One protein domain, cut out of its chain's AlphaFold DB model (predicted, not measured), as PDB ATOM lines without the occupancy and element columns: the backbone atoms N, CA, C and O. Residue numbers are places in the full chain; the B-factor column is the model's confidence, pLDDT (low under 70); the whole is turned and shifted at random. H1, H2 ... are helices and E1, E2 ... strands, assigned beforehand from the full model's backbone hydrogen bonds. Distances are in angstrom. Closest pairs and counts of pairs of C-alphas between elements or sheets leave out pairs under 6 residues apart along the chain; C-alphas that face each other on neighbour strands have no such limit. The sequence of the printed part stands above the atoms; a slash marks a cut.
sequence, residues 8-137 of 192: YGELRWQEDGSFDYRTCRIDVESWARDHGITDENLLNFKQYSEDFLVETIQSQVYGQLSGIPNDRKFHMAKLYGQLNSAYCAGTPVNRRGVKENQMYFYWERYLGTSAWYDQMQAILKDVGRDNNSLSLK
ATOM      1  N   TYR A   8     -37.076 -41.402 118.505       94.12
ATOM      2  CA  TYR A   8     -35.985 -42.155 119.114       94.12
ATOM      3  C   TYR A   8     -34.845 -41.206 119.501       94.12
ATOM      4  O   TYR A   8     -34.725 -40.105 118.965       94.12
ATOM      5  N   GLY A   9     -34.016 -41.620 120.457       95.50
ATOM      6  CA  GLY A   9     -32.822 -40.883 120.857       95.50
ATOM      7  C   GLY A   9     -31.602 -41.325 120.057       95.50
ATOM      8  O   GLY A   9     -31.348 -42.519 119.935       95.50
ATOM      9  N   GLU A  10     -30.833 -40.371 119.551       97.12
ATOM     10  CA  GLU A  10     -29.506 -40.595 118.990       97.12
ATOM     11  C   GLU A  10     -28.463 -40.035 119.960       97.12
ATOM     12  O   GLU A  10     -28.501 -38.853 120.303       97.12
ATOM     13  N   LEU A  11     -27.538 -40.891 120.395       96.81
ATOM     14  CA  LEU A  11     -26.402 -40.530 121.235       96.81
ATOM     15  C   LEU A  11     -25.123 -40.617 120.400       96.81
ATOM     16  O   LEU A  11     -24.838 -41.658 119.808       96.81
ATOM     17  N   ARG A  12     -24.345 -39.539 120.366       96.50
ATOM     18  CA  ARG A  12     -23.074 -39.455 119.645       96.50
ATOM     19  C   ARG A  12     -21.949 -39.226 120.634       96.50
ATOM     20  O   ARG A  12     -21.927 -38.205 121.310       96.50
ATOM     21  N   TRP A  13     -21.024 -40.175 120.692       94.50
ATOM     22  CA  TRP A  13     -19.782 -40.035 121.441       94.50
ATOM     23  C   TRP A  13     -18.756 -39.277 120.610       94.50
ATOM     24  O   TRP A  13     -18.599 -39.547 119.419       94.50
ATOM     25  N   GLN A  14     -18.072 -38.340 121.252       93.06
ATOM     26  CA  GLN A  14     -16.999 -37.554 120.664       93.06
ATOM     27  C   GLN A  14     -15.638 -38.133 121.069       93.06
ATOM     28  O   GLN A  14     -15.517 -38.822 122.082       93.06
ATOM     29  N   GLU A  15     -14.598 -37.835 120.288       92.56
ATOM     30  CA  GLU A  15     -13.230 -38.312 120.551       92.56
ATOM     31  C   GLU A  15     -12.666 -37.813 121.890       92.56
ATOM     32  O   GLU A  15     -11.878 -38.505 122.527       92.56
ATOM     33  N   ASP A  16     -13.101 -36.636 122.351       91.62
ATOM     34  CA  ASP A  16     -12.712 -36.053 123.642       91.62
ATOM     35  C   ASP A  16     -13.465 -36.661 124.842       91.62
ATOM     36  O   ASP A  16     -13.304 -36.203 125.972       91.62
ATOM     37  N   GLY A  17     -14.299 -37.678 124.602       90.50
ATOM     38  CA  GLY A  17     -15.139 -38.335 125.600       90.50
ATOM     39  C   GLY A  17     -16.439 -37.596 125.921       90.50
ATOM     40  O   GLY A  17     -17.232 -38.099 126.719       90.50
ATOM     41  N   SER A  18     -16.674 -36.417 125.335       93.88
ATOM     42  CA  SER A  18     -17.959 -35.716 125.408       93.88
ATOM     43  C   SER A  18     -19.035 -36.509 124.666       93.88
ATOM     44  O   SER A  18     -18.734 -37.373 123.840       93.88
ATOM     45  N   PHE A  19     -20.306 -36.189 124.900       94.81
ATOM     46  CA  PHE A  19     -21.372 -36.737 124.068       94.81
ATOM     47  C   PHE A  19     -22.488 -35.737 123.798       94.81
ATOM     48  O   PHE A  19     -22.786 -34.851 124.604       94.81
ATOM     49  N   ASP A  20     -23.129 -35.940 122.653       96.56
ATOM     50  CA  ASP A  20     -24.301 -35.206 122.208       96.56
ATOM     51  C   ASP A  20     -25.487 -36.161 122.106       96.56
ATOM     52  O   ASP A  20     -25.409 -37.233 121.508       96.56
ATOM     53  N   TYR A  21     -26.606 -35.754 122.678       96.44
ATOM     54  CA  TYR A  21     -27.893 -36.408 122.551       96.44
ATOM     55  C   TYR A  21     -28.827 -35.530 121.728       96.44
ATOM     56  O   TYR A  21     -28.893 -34.312 121.922       96.44
ATOM     57  N   ARG A  22     -29.605 -36.162 120.851       97.50
ATOM     58  CA  ARG A  22     -30.749 -35.529 120.196       97.50
ATOM     59  C   ARG A  22     -31.882 -36.514 119.969       97.50
ATOM     60  O   ARG A  22     -31.648 -37.704 119.776       97.50
ATOM     61  N   THR A  23     -33.109 -36.020 119.921       96.50
ATOM     62  CA  THR A  23     -34.245 -36.812 119.440       96.50
ATOM     63  C   THR A  23     -34.350 -36.731 117.922       96.50
ATOM     64  O   THR A  23     -34.248 -35.646 117.344       96.50
ATOM     65  N   CYS A  24     -34.667 -37.851 117.291       94.81
ATOM     66  CA  CYS A  24     -34.960 -37.962 115.871       94.81
ATOM     67  C   CYS A  24     -36.367 -38.545 115.698       94.81
ATOM     68  O   CYS A  24     -36.778 -39.424 116.453       94.81
ATOM     69  N   ARG A  25     -37.125 -38.053 114.716       92.88
ATOM     70  CA  ARG A  25     -38.446 -38.603 114.372       92.88
ATOM     71  C   ARG A  25     -38.294 -39.712 113.335       92.88
ATOM     72  O   ARG A  25     -37.420 -39.628 112.474       92.88
ATOM     73  N   ILE A  26     -39.144 -40.730 113.412       93.00
ATOM     74  CA  ILE A  26     -39.240 -41.757 112.370       93.00
ATOM     75  C   ILE A  26     -39.899 -41.141 111.130       93.00
ATOM     76  O   ILE A  26     -40.976 -40.552 111.229       93.00
ATOM     77  N   ASP A  27     -39.269 -41.287 109.963       95.12
ATOM     78  CA  ASP A  27     -39.818 -40.823 108.685       95.12
ATOM     79  C   ASP A  27     -40.723 -41.895 108.058       95.12
ATOM     80  O   ASP A  27     -40.334 -42.647 107.163       95.12
ATOM     81  N   VAL A  28     -41.942 -41.989 108.590       95.75
ATOM     82  CA  VAL A  28     -42.967 -42.923 108.098       95.75
ATOM     83  C   VAL A  28     -43.442 -42.542 106.696       95.75
ATOM     84  O   VAL A  28     -43.761 -43.423 105.905       95.75
ATOM     85  N   GLU A  29     -43.455 -41.251 106.365       97.56
ATOM     86  CA  GLU A  29     -43.971 -40.755 105.087       97.56
ATOM     87  C   GLU A  29     -43.072 -41.177 103.925       97.56
ATOM     88  O   GLU A  29     -43.563 -41.658 102.903       97.56
ATOM     89  N   SER A  30     -41.752 -41.037 104.079       97.31
ATOM     90  CA  SER A  30     -40.804 -41.520 103.072       97.31
ATOM     91  C   SER A  30     -40.823 -43.039 102.973       97.31
ATOM     92  O   SER A  30     -40.906 -43.559 101.865       97.31
ATOM     93  N   TRP A  31     -40.880 -43.751 104.105       97.44
ATOM     94  CA  TRP A  31     -41.046 -45.207 104.094       97.44
ATOM     95  C   TRP A  31     -42.309 -45.638 103.331       97.44
ATOM     96  O   TRP A  31     -42.243 -46.538 102.495       97.44
ATOM     97  N   ALA A  32     -43.443 -44.971 103.558       97.62
ATOM     98  CA  ALA A  32     -44.703 -45.254 102.876       97.62
ATOM     99  C   ALA A  32     -44.594 -45.024 101.358       97.62
ATOM    100  O   ALA A  32     -45.005 -45.884 100.576       97.62
ATOM    101  N   ARG A  33     -43.984 -43.906 100.935       97.69
ATOM    102  CA  ARG A  33     -43.746 -43.593  99.515       97.69
ATOM    103  C   ARG A  33     -42.861 -44.640  98.836       97.69
ATOM    104  O   ARG A  33     -43.223 -45.129  97.767       97.69
ATOM    105  N   ASP A  34     -41.757 -45.022  99.472       98.06
ATOM    106  CA  ASP A  34     -40.793 -45.986  98.922       98.06
ATOM    107  C   ASP A  34     -41.395 -47.392  98.750       98.06
ATOM    108  O   ASP A  34     -40.966 -48.153  97.883       98.06
ATOM    109  N   HIS A  35     -42.424 -47.724  99.535       97.88
ATOM    110  CA  HIS A  35     -43.136 -49.005  99.468       97.88
ATOM    111  C   HIS A  35     -44.446 -48.933  98.667       97.88
ATOM    112  O   HIS A  35     -45.207 -49.901  98.648       97.88
ATOM    113  N   GLY A  36     -44.726 -47.809  97.995       97.38
ATOM    114  CA  GLY A  36     -45.924 -47.644  97.166       97.38
ATOM    115  C   GLY A  36     -47.236 -47.645  97.956       97.38
ATOM    116  O   GLY A  36     -48.282 -48.008  97.415       97.38
ATOM    117  N   ILE A  37     -47.194 -47.268  99.234       98.12
ATOM    118  CA  ILE A  37     -48.376 -47.161 100.090       98.12
ATOM    119  C   ILE A  37     -49.198 -45.936  99.676       98.12
ATOM    120  O   ILE A  37     -48.659 -44.849  99.483       98.12
ATOM    121  N   THR A  38     -50.515 -46.108  99.563       97.12
ATOM    122  CA  THR A  38     -51.460 -45.061  99.136       97.12
ATOM    123  C   THR A  38     -52.336 -44.521 100.268       97.12
ATOM    124  O   THR A  38     -53.208 -43.693 100.024       97.12
ATOM    125  N   ASP A  39     -52.139 -44.992 101.503       97.81
ATOM    126  CA  ASP A  39     -52.856 -44.481 102.675       97.81
ATOM    127  C   ASP A  39     -52.397 -43.051 102.995       97.81
ATOM    128  O   ASP A  39     -51.258 -42.824 103.410       97.81
ATOM    129  N   GLU A  40     -53.306 -42.087 102.838       97.50
ATOM    130  CA  GLU A  40     -53.064 -40.668 103.110       97.50
ATOM    131  C   GLU A  40     -52.615 -40.398 104.552       97.50
ATOM    132  O   GLU A  40     -51.835 -39.473 104.781       97.50
ATOM    133  N   ASN A  41     -53.036 -41.207 105.528       96.88
ATOM    134  CA  ASN A  41     -52.587 -41.051 106.912       96.88
ATOM    135  C   ASN A  41     -51.111 -41.414 107.069       96.88
ATOM    136  O   ASN A  41     -50.426 -40.830 107.899       96.88
ATOM    137  N   LEU A  42     -50.607 -42.373 106.288       96.44
ATOM    138  CA  LEU A  42     -49.197 -42.765 106.310       96.44
ATOM    139  C   LEU A  42     -48.340 -41.833 105.447       96.44
ATOM    140  O   LEU A  42     -47.197 -41.553 105.801       96.44
ATOM    141  N   LEU A  43     -48.900 -41.299 104.361       97.69
ATOM    142  CA  LEU A  43     -48.240 -40.304 103.512       97.69
ATOM    143  C   LEU A  43     -48.141 -38.918 104.167       97.69
ATOM    144  O   LEU A  43     -47.212 -38.176 103.856       97.69
ATOM    145  N   ASN A  44     -49.053 -38.599 105.092       97.19
ATOM    146  CA  ASN A  44     -49.075 -37.365 105.889       97.19
ATOM    147  C   ASN A  44     -48.906 -37.658 107.393       97.19
ATOM    148  O   ASN A  44     -49.478 -36.976 108.252       97.19
ATOM    149  N   PHE A  45     -48.152 -38.712 107.718       96.12
ATOM    150  CA  PHE A  45     -48.081 -39.289 109.060       96.12
ATOM    151  C   PHE A  45     -47.678 -38.300 110.140       96.12
ATOM    152  O   PHE A  45     -48.180 -38.379 111.265       96.12
ATOM    153  N   LYS A  46     -46.792 -37.349 109.837       94.25
ATOM    154  CA  LYS A  46     -46.361 -36.368 110.832       94.25
ATOM    155  C   LYS A  46     -47.542 -35.547 111.349       94.25
ATOM    156  O   LYS A  46     -47.706 -35.433 112.558       94.25
ATOM    157  N   GLN A  47     -48.361 -35.015 110.445       95.06
ATOM    158  CA  GLN A  47     -49.534 -34.221 110.811       95.06
ATOM    159  C   GLN A  47     -50.620 -35.111 111.421       95.06
ATOM    160  O   GLN A  47     -51.121 -34.820 112.504       95.06
ATOM    161  N   TYR A  48     -50.914 -36.236 110.765       96.06
ATOM    162  CA  TYR A  48     -51.934 -37.180 111.214       96.06
ATOM    163  C   TYR A  48     -51.686 -37.668 112.648       96.06
ATOM    164  O   TYR A  48     -52.594 -37.656 113.473       96.06
ATOM    165  N   SER A  49     -50.457 -38.077 112.968       94.44
ATOM    166  CA  SER A  49     -50.127 -38.615 114.291       94.44
ATOM    167  C   SER A  49     -50.214 -37.559 115.401       94.44
ATOM    168  O   SER A  49     -50.679 -37.867 116.500       94.44
ATOM    169  N   GLU A  50     -49.813 -36.315 115.122       93.94
ATOM    170  CA  GLU A  50     -49.946 -35.197 116.062       93.94
ATOM    171  C   GLU A  50     -51.420 -34.854 116.318       93.94
ATOM    172  O   GLU A  50     -51.826 -34.746 117.480       93.94
ATOM    173  N   ASP A  51     -52.232 -34.755 115.262       95.31
ATOM    174  CA  ASP A  51     -53.668 -34.479 115.373       95.31
ATOM    175  C   ASP A  51     -54.395 -35.608 116.108       95.31
ATOM    176  O   ASP A  51     -55.141 -35.350 117.053       95.31
ATOM    177  N   PHE A  52     -54.098 -36.863 115.764       94.81
ATOM    178  CA  PHE A  52     -54.664 -38.036 116.424       94.81
ATOM    179  C   PHE A  52     -54.395 -38.039 117.936       94.81
ATOM    180  O   PHE A  52     -55.295 -38.332 118.731       94.81
ATOM    181  N   LEU A  53     -53.173 -37.690 118.362       94.88
ATOM    182  CA  LEU A  53     -52.844 -37.589 119.785       94.88
ATOM    183  C   LEU A  53     -53.639 -36.466 120.458       94.88
ATOM    184  O   LEU A  53     -54.234 -36.685 121.518       94.88
ATOM    185  N   VAL A  54     -53.676 -35.279 119.847       96.56
ATOM    186  CA  VAL A  54     -54.422 -34.131 120.382       96.56
ATOM    187  C   VAL A  54     -55.902 -34.474 120.532       96.56
ATOM    188  O   VAL A  54     -56.463 -34.233 121.600       96.56
ATOM    189  N   GLU A  55     -56.525 -35.072 119.519       95.75
ATOM    190  CA  GLU A  55     -57.937 -35.470 119.525       95.75
ATOM    191  C   GLU A  55     -58.238 -36.566 120.552       95.75
ATOM    192  O   GLU A  55     -59.258 -36.508 121.249       95.75
ATOM    193  N   THR A  56     -57.333 -37.536 120.702       95.12
ATOM    194  CA  THR A  56     -57.454 -38.607 121.699       95.12
ATOM    195  C   THR A  56     -57.449 -38.031 123.114       95.12
ATOM    196  O   THR A  56     -58.363 -38.296 123.901       95.12
ATOM    197  N   ILE A  57     -56.456 -37.198 123.442       94.50
ATOM    198  CA  ILE A  57     -56.349 -36.560 124.761       94.50
ATOM    199  C   ILE A  57     -57.504 -35.585 124.984       94.50
ATOM    200  O   ILE A  57     -58.106 -35.572 126.059       94.50
ATOM    201  N   GLN A  58     -57.867 -34.806 123.967       94.94
ATOM    202  CA  GLN A  58     -59.022 -33.920 124.017       94.94
ATOM    203  C   GLN A  58     -60.294 -34.701 124.361       94.94
ATOM    204  O   GLN A  58     -61.037 -34.274 125.240       94.94
ATOM    205  N   SER A  59     -60.545 -35.845 123.725       93.81
ATOM    206  CA  SER A  59     -61.736 -36.666 123.981       93.81
ATOM    207  C   SER A  59     -61.764 -37.218 125.408       93.81
ATOM    208  O   SER A  59     -62.800 -37.162 126.076       93.81
ATOM    209  N   GLN A  60     -60.615 -37.684 125.912       92.12
ATOM    210  CA  GLN A  60     -60.478 -38.154 127.294       92.12
ATOM    211  C   GLN A  60     -60.790 -37.041 128.297       92.12
ATOM    212  O   GLN A  60     -61.613 -37.219 129.197       92.12
ATOM    213  N   VAL A  61     -60.175 -35.872 128.110       91.50
ATOM    214  CA  VAL A  61     -60.361 -34.714 128.986       91.50
ATOM    215  C   VAL A  61     -61.787 -34.184 128.891       91.50
ATOM    216  O   VAL A  61     -62.404 -33.900 129.914       91.50
ATOM    217  N   TYR A  62     -62.357 -34.119 127.686       92.25
ATOM    218  CA  TYR A  62     -63.742 -33.714 127.472       92.25
ATOM    219  C   TYR A  62     -64.688 -34.563 128.329       92.25
ATOM    220  O   TYR A  62     -65.533 -34.013 129.023       92.25
ATOM    221  N   GLY A  63     -64.527 -35.883 128.410       87.25
ATOM    222  CA  GLY A  63     -65.354 -36.715 129.298       87.25
ATOM    223  C   GLY A  63     -65.358 -36.261 130.770       87.25
ATOM    224  O   GLY A  63     -66.398 -36.300 131.422       87.25
ATOM    225  N   GLN A  64     -64.226 -35.752 131.265       84.75
ATOM    226  CA  GLN A  64     -64.011 -35.395 132.674       84.75
ATOM    227  C   GLN A  64     -64.499 -33.987 133.048       84.75
ATOM    228  O   GLN A  64     -64.759 -33.705 134.217       84.75
ATOM    229  N   LEU A  65     -64.661 -33.094 132.070       87.00
ATOM    230  CA  LEU A  65     -65.093 -31.709 132.281       87.00
ATOM    231  C   LEU A  65     -66.620 -31.600 132.475       87.00
ATOM    232  O   LEU A  65     -67.339 -31.106 131.602       87.00
ATOM    233  N   SER A  66     -67.159 -32.118 133.579       83.56
ATOM    234  CA  SER A  66     -68.596 -32.038 133.885       83.56
ATOM    235  C   SER A  66     -69.015 -30.625 134.330       83.56
ATOM    236  O   SER A  66     -68.232 -29.874 134.904       83.56
ATOM    237  N   GLY A  67     -70.250 -30.217 134.016       84.38
ATOM    238  CA  GLY A  67     -70.800 -28.916 134.437       84.38
ATOM    239  C   GLY A  67     -70.296 -27.679 133.672       84.38
ATOM    240  O   GLY A  67     -70.728 -26.569 133.972       84.38
ATOM    241  N   ILE A  68     -69.429 -27.849 132.668       89.25
ATOM    242  CA  ILE A  68     -68.952 -26.772 131.787       89.25
ATOM    243  C   ILE A  68     -69.745 -26.804 130.463       89.25
ATOM    244  O   ILE A  68     -69.919 -27.891 129.906       89.25
ATOM    245  N   PRO A  69     -70.206 -25.653 129.925       91.06
ATOM    246  CA  PRO A  69     -70.866 -25.584 128.615       91.06
ATOM    247  C   PRO A  69     -70.037 -26.220 127.489       91.06
ATOM    248  O   PRO A  69     -68.822 -26.025 127.434       91.06
ATOM    249  N   ASN A  70     -70.690 -26.968 126.591       89.56
ATOM    250  CA  ASN A  70     -70.028 -27.803 125.574       89.56
ATOM    251  C   ASN A  70     -69.054 -27.029 124.670       89.56
ATOM    252  O   ASN A  70     -67.977 -27.534 124.362       89.56
ATOM    253  N   ASP A  71     -69.407 -25.804 124.282       87.69
ATOM    254  CA  ASP A  71     -68.572 -24.914 123.470       87.69
ATOM    255  C   ASP A  71     -67.240 -24.603 124.173       87.69
ATOM    256  O   ASP A  71     -66.163 -24.808 123.612       87.69
ATOM    257  N   ARG A  72     -67.291 -24.201 125.447       90.44
ATOM    258  CA  ARG A  72     -66.087 -23.894 126.239       90.44
ATOM    259  C   ARG A  72     -65.294 -25.149 126.542       90.44
ATOM    260  O   ARG A  72     -64.075 -25.168 126.422       90.44
ATOM    261  N   LYS A  73     -66.005 -26.203 126.919       93.38
ATOM    262  CA  LYS A  73     -65.464 -27.511 127.262       93.38
ATOM    263  C   LYS A  73     -64.626 -28.096 126.125       93.38
ATOM    264  O   LYS A  73     -63.534 -28.600 126.377       93.38
ATOM    265  N   PHE A  74     -65.101 -27.975 124.885       94.62
ATOM    266  CA  PHE A  74     -64.368 -28.394 123.693       94.62
ATOM    267  C   PHE A  74     -63.024 -27.666 123.577       94.62
ATOM    268  O   PHE A  74     -61.979 -28.306 123.474       94.62
ATOM    269  N   HIS A  75     -63.031 -26.335 123.661       95.75
ATOM    270  CA  HIS A  75     -61.814 -25.529 123.536       95.75
ATOM    271  C   HIS A  75     -60.852 -25.694 124.721       95.75
ATOM    272  O   HIS A  75     -59.636 -25.713 124.528       95.75
ATOM    273  N   MET A  76     -61.373 -25.886 125.935       96.56
ATOM    274  CA  MET A  76     -60.577 -26.216 127.118       96.56
ATOM    275  C   MET A  76     -59.858 -27.555 126.957       96.56
ATOM    276  O   MET A  76     -58.653 -27.637 127.199       96.56
ATOM    277  N   ALA A  77     -60.576 -28.593 126.527       96.38
ATOM    278  CA  ALA A  77     -59.998 -29.909 126.293       96.38
ATOM    279  C   ALA A  77     -58.976 -29.885 125.142       96.38
ATOM    280  O   ALA A  77     -57.916 -30.497 125.259       96.38
ATOM    281  N   LYS A  78     -59.242 -29.119 124.073       96.81
ATOM    282  CA  LYS A  78     -58.295 -28.929 122.963       96.81
ATOM    283  C   LYS A  78     -56.988 -28.282 123.425       96.81
ATOM    284  O   LYS A  78     -55.921 -28.769 123.064       96.81
ATOM    285  N   LEU A  79     -57.053 -27.235 124.259       97.19
ATOM    286  CA  LEU A  79     -55.852 -26.618 124.838       97.19
ATOM    287  C   LEU A  79     -55.026 -27.650 125.619       97.19
ATOM    288  O   LEU A  79     -53.812 -27.714 125.453       97.19
ATOM    289  N   TYR A  80     -55.676 -28.475 126.443       97.06
ATOM    290  CA  TYR A  80     -54.979 -29.522 127.189       97.06
ATOM    291  C   TYR A  80     -54.306 -30.534 126.249       97.06
ATOM    292  O   TYR A  80     -53.134 -30.852 126.440       97.06
ATOM    293  N   GLY A  81     -55.009 -30.998 125.210       96.81
ATOM    294  CA  GLY A  81     -54.457 -31.914 124.207       96.81
ATOM    295  C   GLY A  81     -53.225 -31.346 123.499       96.81
ATOM    296  O   GLY A  81     -52.217 -32.036 123.373       96.81
ATOM    297  N   GLN A  82     -53.254 -30.066 123.121       96.94
ATOM    298  CA  GLN A  82     -52.111 -29.383 122.503       96.94
ATOM    299  C   GLN A  82     -50.902 -29.294 123.444       96.94
ATOM    300  O   GLN A  82     -49.775 -29.557 123.028       96.94
ATOM    301  N   LEU A  83     -51.123 -28.959 124.719       97.31
ATOM    302  CA  LEU A  83     -50.050 -28.913 125.715       97.31
ATOM    303  C   LEU A  83     -49.464 -30.300 125.988       97.31
ATOM    304  O   LEU A  83     -48.251 -30.437 126.115       97.31
ATOM    305  N   ASN A  84     -50.315 -31.323 126.060       96.44
ATOM    306  CA  ASN A  84     -49.888 -32.703 126.251       96.44
ATOM    307  C   ASN A  84     -49.088 -33.220 125.046       96.44
ATOM    308  O   ASN A  84     -48.038 -33.823 125.236       96.44
ATOM    309  N   SER A  85     -49.517 -32.902 123.822       95.94
ATOM    310  CA  SER A  85     -48.772 -33.226 122.602       95.94
ATOM    311  C   SER A  85     -47.386 -32.567 122.591       95.94
ATOM    312  O   SER A  85     -46.379 -33.244 122.393       95.94
ATOM    313  N   ALA A  86     -47.302 -31.273 122.927       96.19
ATOM    314  CA  ALA A  86     -46.020 -30.574 123.035       96.19
ATOM    315  C   ALA A  86     -45.105 -31.172 124.119       96.19
ATOM    316  O   ALA A  86     -43.892 -31.243 123.930       96.19
ATOM    317  N   TYR A  87     -45.687 -31.628 125.233       96.12
ATOM    318  CA  TYR A  87     -44.974 -32.338 126.294       96.12
ATOM    319  C   TYR A  87     -44.411 -33.678 125.816       96.12
ATOM    320  O   TYR A  87     -43.227 -33.936 126.015       96.12
ATOM    321  N   CYS A  88     -45.210 -34.491 125.120       94.69
ATOM    322  CA  CYS A  88     -44.746 -35.742 124.515       94.69
ATOM    323  C   CYS A  88     -43.649 -35.518 123.466       94.69
ATOM    324  O   CYS A  88     -42.721 -36.315 123.378       94.69
ATOM    325  N   ALA A  89     -43.727 -34.425 122.707       94.69
ATOM    326  CA  ALA A  89     -42.736 -34.056 121.701       94.69
ATOM    327  C   ALA A  89     -41.488 -33.354 122.271       94.69
ATOM    328  O   ALA A  89     -40.597 -32.984 121.504       94.69
ATOM    329  N   GLY A  90     -41.444 -33.072 123.579       95.31
ATOM    330  CA  GLY A  90     -40.360 -32.316 124.211       95.31
ATOM    331  C   GLY A  90     -40.189 -30.885 123.681       95.31
ATOM    332  O   GLY A  90     -39.145 -30.274 123.904       95.31
ATOM    333  N   THR A  91     -41.176 -30.349 122.958       95.06
ATOM    334  CA  THR A  91     -41.083 -29.049 122.280       95.06
ATOM    335  C   THR A  91     -41.456 -27.900 123.215       95.06
ATOM    336  O   THR A  91     -42.431 -28.017 123.965       95.06
ATOM    337  N   PRO A  92     -40.751 -26.757 123.146       96.50
ATOM    338  CA  PRO A  92     -41.042 -25.623 124.005       96.50
ATOM    339  C   PRO A  92     -42.378 -24.958 123.650       96.50
ATOM    340  O   PRO A  92     -42.702 -24.747 122.482       96.50
ATOM    341  N   VAL A  93     -43.120 -24.533 124.673       96.75
ATOM    342  CA  VAL A  93     -44.358 -23.753 124.549       96.75
ATOM    343  C   VAL A  93     -44.195 -22.405 125.247       96.75
ATOM    344  O   VAL A  93     -43.637 -22.302 126.342       96.75
ATOM    345  N   ASN A  94     -44.742 -21.343 124.648       95.81
ATOM    346  CA  ASN A  94     -44.800 -20.023 125.274       95.81
ATOM    347  C   ASN A  94     -45.752 -20.033 126.485       95.81
ATOM    348  O   ASN A  94     -46.946 -19.752 126.368       95.81
ATOM    349  N   ARG A  95     -45.197 -20.308 127.670       94.38
ATOM    350  CA  ARG A  95     -45.935 -20.377 128.943       94.38
ATOM    351  C   ARG A  95     -46.740 -19.115 129.234       94.38
ATOM    352  O   ARG A  95     -47.860 -19.215 129.723       94.38
ATOM    353  N   ARG A  96     -46.189 -17.932 128.937       94.75
ATOM    354  CA  ARG A  96     -46.889 -16.656 129.143       94.75
ATOM    355  C   ARG A  96     -48.125 -16.569 128.250       94.75
ATOM    356  O   ARG A  96     -49.209 -16.324 128.761       94.75
ATOM    357  N   GLY A  97     -47.970 -16.870 126.961       96.12
ATOM    358  CA  GLY A  97     -49.087 -16.875 126.013       96.12
ATOM    359  C   GLY A  97     -50.184 -17.877 126.386       96.12
ATOM    360  O   GLY A  97     -51.363 -17.589 126.218       96.12
ATOM    361  N   VAL A  98     -49.818 -19.029 126.961       96.62
ATOM    362  CA  VAL A  98     -50.807 -19.984 127.485       96.62
ATOM    363  C   VAL A  98     -51.538 -19.415 128.699       96.62
ATOM    364  O   VAL A  98     -52.755 -19.528 128.764       96.62
ATOM    365  N   LYS A  99     -50.837 -18.780 129.645       95.31
ATOM    366  CA  LYS A  99     -51.468 -18.185 130.836       95.31
ATOM    367  C   LYS A  99     -52.383 -17.000 130.516       95.31
ATOM    368  O   LYS A  99     -53.345 -16.767 131.236       95.31
ATOM    369  N   GLU A 100     -52.104 -16.282 129.434       96.44
ATOM    370  CA  GLU A 100     -52.950 -15.201 128.910       96.44
ATOM    371  C   GLU A 100     -54.152 -15.729 128.097       96.44
ATOM    372  O   GLU A 100     -55.067 -14.974 127.771       96.44
ATOM    373  N   ASN A 101     -54.188 -17.028 127.779       95.69
ATOM    374  CA  ASN A 101     -55.271 -17.644 127.021       95.69
ATOM    375  C   ASN A 101     -56.544 -17.787 127.877       95.69
ATOM    376  O   ASN A 101     -56.528 -18.361 128.966       95.69
ATOM    377  N   GLN A 102     -57.686 -17.357 127.336       96.25
ATOM    378  CA  GLN A 102     -58.992 -17.457 127.996       96.25
ATOM    379  C   GLN A 102     -59.349 -18.888 128.442       96.25
ATOM    380  O   GLN A 102     -59.969 -19.073 129.489       96.25
ATOM    381  N   MET A 103     -58.957 -19.911 127.680       96.12
ATOM    382  CA  MET A 103     -59.215 -21.307 128.040       96.12
ATOM    383  C   MET A 103     -58.402 -21.734 129.264       96.12
ATOM    384  O   MET A 103     -58.925 -22.465 130.101       96.12
ATOM    385  N   TYR A 104     -57.162 -21.253 129.412       96.38
ATOM    386  CA  TYR A 104     -56.359 -21.493 130.615       96.38
ATOM    387  C   TYR A 104     -56.998 -20.844 131.844       96.38
ATOM    388  O   TYR A 104     -57.105 -21.480 132.890       96.38
ATOM    389  N   PHE A 105     -57.509 -19.617 131.706       95.69
ATOM    390  CA  PHE A 105     -58.258 -18.972 132.783       95.69
ATOM    391  C   PHE A 105     -59.461 -19.817 133.234       95.69
ATOM    392  O   PHE A 105     -59.720 -19.935 134.429       95.69
ATOM    393  N   TYR A 106     -60.189 -20.456 132.313       94.94
ATOM    394  CA  TYR A 106     -61.282 -21.361 132.683       94.94
ATOM    395  C   TYR A 106     -60.806 -22.629 133.392       94.94
ATOM    396  O   TYR A 106     -61.468 -23.075 134.330       94.94
ATOM    397  N   TRP A 107     -59.658 -23.177 132.996       95.38
ATOM    398  CA  TRP A 107     -59.017 -24.276 133.717       95.38
ATOM    399  C   TRP A 107     -58.705 -23.886 135.164       95.38
ATOM    400  O   TRP A 107     -59.125 -24.577 136.087       95.38
ATOM    401  N   GLU A 108     -58.067 -22.739 135.377       94.75
ATOM    402  CA  GLU A 108     -57.772 -22.233 136.719       94.75
ATOM    403  C   GLU A 108     -59.053 -21.956 137.522       94.75
ATOM    404  O   GLU A 108     -59.194 -22.380 138.670       94.75
ATOM    405  N   ARG A 109     -60.035 -21.291 136.906       93.31
ATOM    406  CA  ARG A 109     -61.248 -20.827 137.589       93.31
ATOM    407  C   ARG A 109     -62.192 -21.951 138.005       93.31
ATOM    408  O   ARG A 109     -62.822 -21.830 139.061       93.31
ATOM    409  N   TYR A 110     -62.367 -22.960 137.154       90.44
ATOM    410  CA  TYR A 110     -63.338 -24.039 137.370       90.44
ATOM    411  C   TYR A 110     -62.703 -25.311 137.927       90.44
ATOM    412  O   TYR A 110     -63.394 -26.090 138.576       90.44
ATOM    413  N   LEU A 111     -61.412 -25.532 137.673       91.69
ATOM    414  CA  LEU A 111     -60.737 -26.804 137.933       91.69
ATOM    415  C   LEU A 111     -59.436 -26.625 138.719       91.69
ATOM    416  O   LEU A 111     -58.665 -27.575 138.811       91.69
ATOM    417  N   GLY A 112     -59.206 -25.448 139.313       89.75
ATOM    418  CA  GLY A 112     -57.961 -25.085 139.998       89.75
ATOM    419  C   GLY A 112     -57.524 -26.005 141.144       89.75
ATOM    420  O   GLY A 112     -56.373 -25.947 141.552       89.75
ATOM    421  N   THR A 113     -58.414 -26.859 141.656       89.94
ATOM    422  CA  THR A 113     -58.119 -27.871 142.690       89.94
ATOM    423  C   THR A 113     -58.194 -29.308 142.163       89.94
ATOM    424  O   THR A 113     -58.267 -30.252 142.947       89.94
ATOM    425  N   SER A 114     -58.293 -29.493 140.845       90.81
ATOM    426  CA  SER A 114     -58.393 -30.812 140.218       90.81
ATOM    427  C   SER A 114     -57.014 -31.357 139.852       90.81
ATOM    428  O   SER A 114     -56.144 -30.614 139.402       90.81
ATOM    429  N   ALA A 115     -56.864 -32.683 139.911       92.62
ATOM    430  CA  ALA A 115     -55.646 -33.359 139.465       92.62
ATOM    431  C   ALA A 115     -55.304 -33.070 137.988       92.62
ATOM    432  O   ALA A 115     -54.136 -33.038 137.613       92.62
ATOM    433  N   TRP A 116     -56.310 -32.814 137.142       91.25
ATOM    434  CA  TRP A 116     -56.096 -32.422 135.747       91.25
ATOM    435  C   TRP A 116     -55.451 -31.042 135.622       91.25
ATOM    436  O   TRP A 116     -54.577 -30.848 134.779       91.25
ATOM    437  N   TYR A 117     -55.847 -30.087 136.464       94.44
ATOM    438  CA  TYR A 117     -55.201 -28.779 136.489       94.44
ATOM    439  C   TYR A 117     -53.770 -28.871 137.019       94.44
ATOM    440  O   TYR A 117     -52.871 -28.297 136.407       94.44
ATOM    441  N   ASP A 118     -53.535 -29.652 138.077       95.69
ATOM    442  CA  ASP A 118     -52.184 -29.896 138.601       95.69
ATOM    443  C   ASP A 118     -51.273 -30.512 137.529       95.69
ATOM    444  O   ASP A 118     -50.156 -30.035 137.302       95.69
ATOM    445  N   GLN A 119     -51.780 -31.501 136.789       95.62
ATOM    446  CA  GLN A 119     -51.061 -32.111 135.673       95.62
ATOM    447  C   GLN A 119     -50.799 -31.111 134.539       95.62
ATOM    448  O   GLN A 119     -49.702 -31.086 133.980       95.62
ATOM    449  N   MET A 120     -51.761 -30.242 134.216       95.75
ATOM    450  CA  MET A 120     -51.568 -29.166 133.239       95.75
ATOM    451  C   MET A 120     -50.455 -28.198 133.674       95.75
ATOM    452  O   MET A 120     -49.658 -27.772 132.838       95.75
ATOM    453  N   GLN A 121     -50.362 -27.860 134.967       96.38
ATOM    454  CA  GLN A 121     -49.274 -27.021 135.490       96.38
ATOM    455  C   GLN A 121     -47.917 -27.723 135.411       96.38
ATOM    456  O   GLN A 121     -46.928 -27.074 135.062       96.38
ATOM    457  N   ALA A 122     -47.863 -29.022 135.721       96.56
ATOM    458  CA  ALA A 122     -46.650 -29.828 135.599       96.56
ATOM    459  C   ALA A 122     -46.166 -29.871 134.142       96.56
ATOM    460  O   ALA A 122     -45.034 -29.483 133.865       96.56
ATOM    461  N   ILE A 123     -47.065 -30.185 133.202       96.75
ATOM    462  CA  ILE A 123     -46.797 -30.111 131.761       96.75
ATOM    463  C   ILE A 123     -46.245 -28.731 131.391       96.75
ATOM    464  O   ILE A 123     -45.173 -28.637 130.799       96.75
ATOM    465  N   LEU A 124     -46.929 -27.650 131.787       95.88
ATOM    466  CA  LEU A 124     -46.516 -26.277 131.477       95.88
ATOM    467  C   LEU A 124     -45.159 -25.891 132.054       95.88
ATOM    468  O   LEU A 124     -44.507 -24.990 131.523       95.88
ATOM    469  N   LYS A 125     -44.750 -26.496 133.168       94.38
ATOM    470  CA  LYS A 125     -43.422 -26.294 133.741       94.38
ATOM    471  C   LYS A 125     -42.355 -26.923 132.846       94.38
ATOM    472  O   LYS A 125     -41.364 -26.253 132.556       94.38
ATOM    473  N   ASP A 126     -42.591 -28.146 132.383       94.00
ATOM    474  CA  ASP A 126     -41.599 -28.952 131.669       94.00
ATOM    475  C   ASP A 126     -41.435 -28.534 130.201       94.00
ATOM    476  O   ASP A 126     -40.314 -28.480 129.693       94.00
ATOM    477  N   VAL A 127     -42.518 -28.099 129.545       94.50
ATOM    478  CA  VAL A 127     -42.474 -27.530 128.178       94.50
ATOM    479  C   VAL A 127     -41.927 -26.098 128.133       94.50
ATOM    480  O   VAL A 127     -42.039 -25.410 127.123       94.50
ATOM    481  N   GLY A 128     -41.357 -25.581 129.224       91.56
ATOM    482  CA  GLY A 128     -40.768 -24.238 129.257       91.56
ATOM    483  C   GLY A 128     -39.457 -24.098 128.478       91.56
ATOM    484  O   GLY A 128     -38.985 -22.977 128.290       91.56
ATOM    485  N   ARG A 129     -38.863 -25.212 128.053       92.81
ATOM    486  CA  ARG A 129     -37.611 -25.288 127.294       92.81
ATOM    487  C   ARG A 129     -37.680 -26.434 126.292       92.81
ATOM    488  O   ARG A 129     -38.553 -27.290 126.402       92.81
ATOM    489  N   ASP A 130     -36.761 -26.437 125.334       94.94
ATOM    490  CA  ASP A 130     -36.568 -27.593 124.464       94.94
ATOM    491  C   ASP A 130     -35.951 -28.752 125.259       94.94
ATOM    492  O   ASP A 130     -35.014 -28.545 126.032       94.94
ATOM    493  N   ASN A 131     -36.506 -29.952 125.090       94.50
ATOM    494  CA  ASN A 131     -36.021 -31.185 125.715       94.50
ATOM    495  C   ASN A 131     -35.571 -32.215 124.658       94.50
ATOM    496  O   ASN A 131     -35.506 -33.407 124.944       94.50
ATOM    497  N   ASN A 132     -35.273 -31.766 123.434       96.50
ATOM    498  CA  ASN A 132     -34.915 -32.622 122.302       96.50
ATOM    499  C   ASN A 132     -33.402 -32.714 122.070       96.50
ATOM    500  O   ASN A 132     -32.971 -33.390 121.135       96.50
ATOM    501  N   SER A 133     -32.589 -32.033 122.881       96.25
ATOM    502  CA  SER A 133     -31.134 -32.012 122.742       96.25
ATOM    503  C   SER A 133     -30.416 -31.853 124.080       96.25
ATOM    504  O   SER A 133     -30.933 -31.236 125.013       96.25
ATOM    505  N   LEU A 134     -29.219 -32.428 124.176       95.56
ATOM    506  CA  LEU A 134     -28.314 -32.274 125.311       95.56
ATOM    507  C   LEU A 134     -26.872 -32.459 124.835       95.56
ATOM    508  O   LEU A 134     -26.575 -33.442 124.170       95.56
ATOM    509  N   SER A 135     -25.977 -31.559 125.227       95.38
ATOM    510  CA  SER A 135     -24.538 -31.687 124.989       95.38
ATOM    511  C   SER A 135     -23.826 -31.664 126.329       95.38
ATOM    512  O   SER A 135     -23.997 -30.701 127.076       95.38
ATOM    513  N   LEU A 136     -23.043 -32.700 126.627       94.50
ATOM    514  CA  LEU A 136     -22.261 -32.788 127.858       94.50
ATOM    515  C   LEU A 136     -20.769 -32.883 127.546       94.50
ATOM    516  O   LEU A 136     -20.349 -33.657 126.684       94.50
ATOM    517  N   LYS A 137     -19.968 -32.115 128.280       94.06
ATOM    518  CA  LYS A 137     -18.513 -32.050 128.176       94.06
ATOM    519  C   LYS A 137     -17.842 -32.973 129.179       94.06
ATOM    520  O   LYS A 137     -18.048 -32.861 130.390       94.06
TER     521      LYS A 137
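Overview. This is residues 8 to 137 of the 192 residues of a protein of butyrate-producing bacterium SM4/1 (UniProt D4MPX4). A small sheet of three strands makes one end of the model, with no helix on it, and the helices gather away from it into a loose body. In that body H4 is in the middle: H3 crosses it on one side, H6 and H7 pack on it away from H3, and H1 with H2 makes a small corner where H3 begins. The printed part has 130 residues with seven named helices and three named strands, in the order E1 E2 H1 H2 H3 H4 H5 H6 H7 E3; the sheet runs E1, E2, E3 and is antiparallel throughout. The class is mostly helix. The whole is loose, with a radius of gyration of the C-alphas of 18.5 A, and flat, spanning 57 by 45 by 22 A.

Along the chain. Begin at the sheet: find C-alpha 8 at (-35.985, -42.155, 119.114), where E1 starts, and follow it through residues 8 to 13, 16.5 A. E2, residues 19 to 25, is the longest strand at 19.7 A, and E3, residues 133 to 136, covers 10.3 A and ends at C-alpha 136, (-22.261, -32.788, 127.858). Beyond E2 come H1, residues 28 to 34, 9.9 A, and H2, residues 40 to 43, 4.9 A. Then find C-alpha 45 at (-48.081, -39.289, 109.060); from there H3, residues 45 to 64, runs 28.7 A. H4, residues 70 to 88, runs 26.5 A. H5 is residues 95 to 99, 6.2 A; H6 is residues 102 to 111, 13.8 A; H7 is residues 115 to 126, 16.7 A.

Arrangement. Look first at the hairpin of E1 and E2, antiparallel at 156 degrees between directions, where N 10 and O 22 are 2.8 A apart, within hydrogen-bond range. On the other side of E2, E3 is antiparallel to it at 169 degrees, with N 21 and O 134 at 2.8 A. E1 and E3 are the edge strands. Among the helices the hub is H4, which touches three others. H3 touches H4, closest at the C-alphas of Val 54 and Gly 81, 4.4 A, at a steep tilt of 51 degrees, opposite ways. With residues 72 to 79 alone, H4 touches H6, about perpendicular at 82 degrees; the closest C-alphas are those of Met 76 and Met 103, 5.2 A. With residues 80 to 87 alone, H4 touches H7, closest at the C-alphas of Tyr 87 and Ile 123, 6.2 A, at a steep tilt of 42 degrees, the same way. H6 and H7 touch only at the corner, and only just, with 3 pairs of C-alphas within 8 A, the closest being those of Leu 111 and Tyr 117, 6.1 A. H5 is close but not clearly touching H7, with the C-alphas of Arg 95 and Leu 124 closest at 6.4 A. H1 touches H2, where the C-alphas of Glu 29 and Leu 43 are closest at 4.6 A. Every O i to N i+4 pair is within hydrogen-bond range in H1, H4, H5, H6 and H7; in H3 it is 15 of 16, and H2 is too short for such a pair.

Size, cuts and confidence. The two C-alphas farthest apart are those of Glu 15, between E1 and E2, and Gly 67, between H3 and H4, at 60.0 A. The printed part has no cut, and no link is long; H4 to H5 and H7 to E3 are short, the others tight. The mean pLDDT of the printed part is 94.6, and no printed residue is under 70.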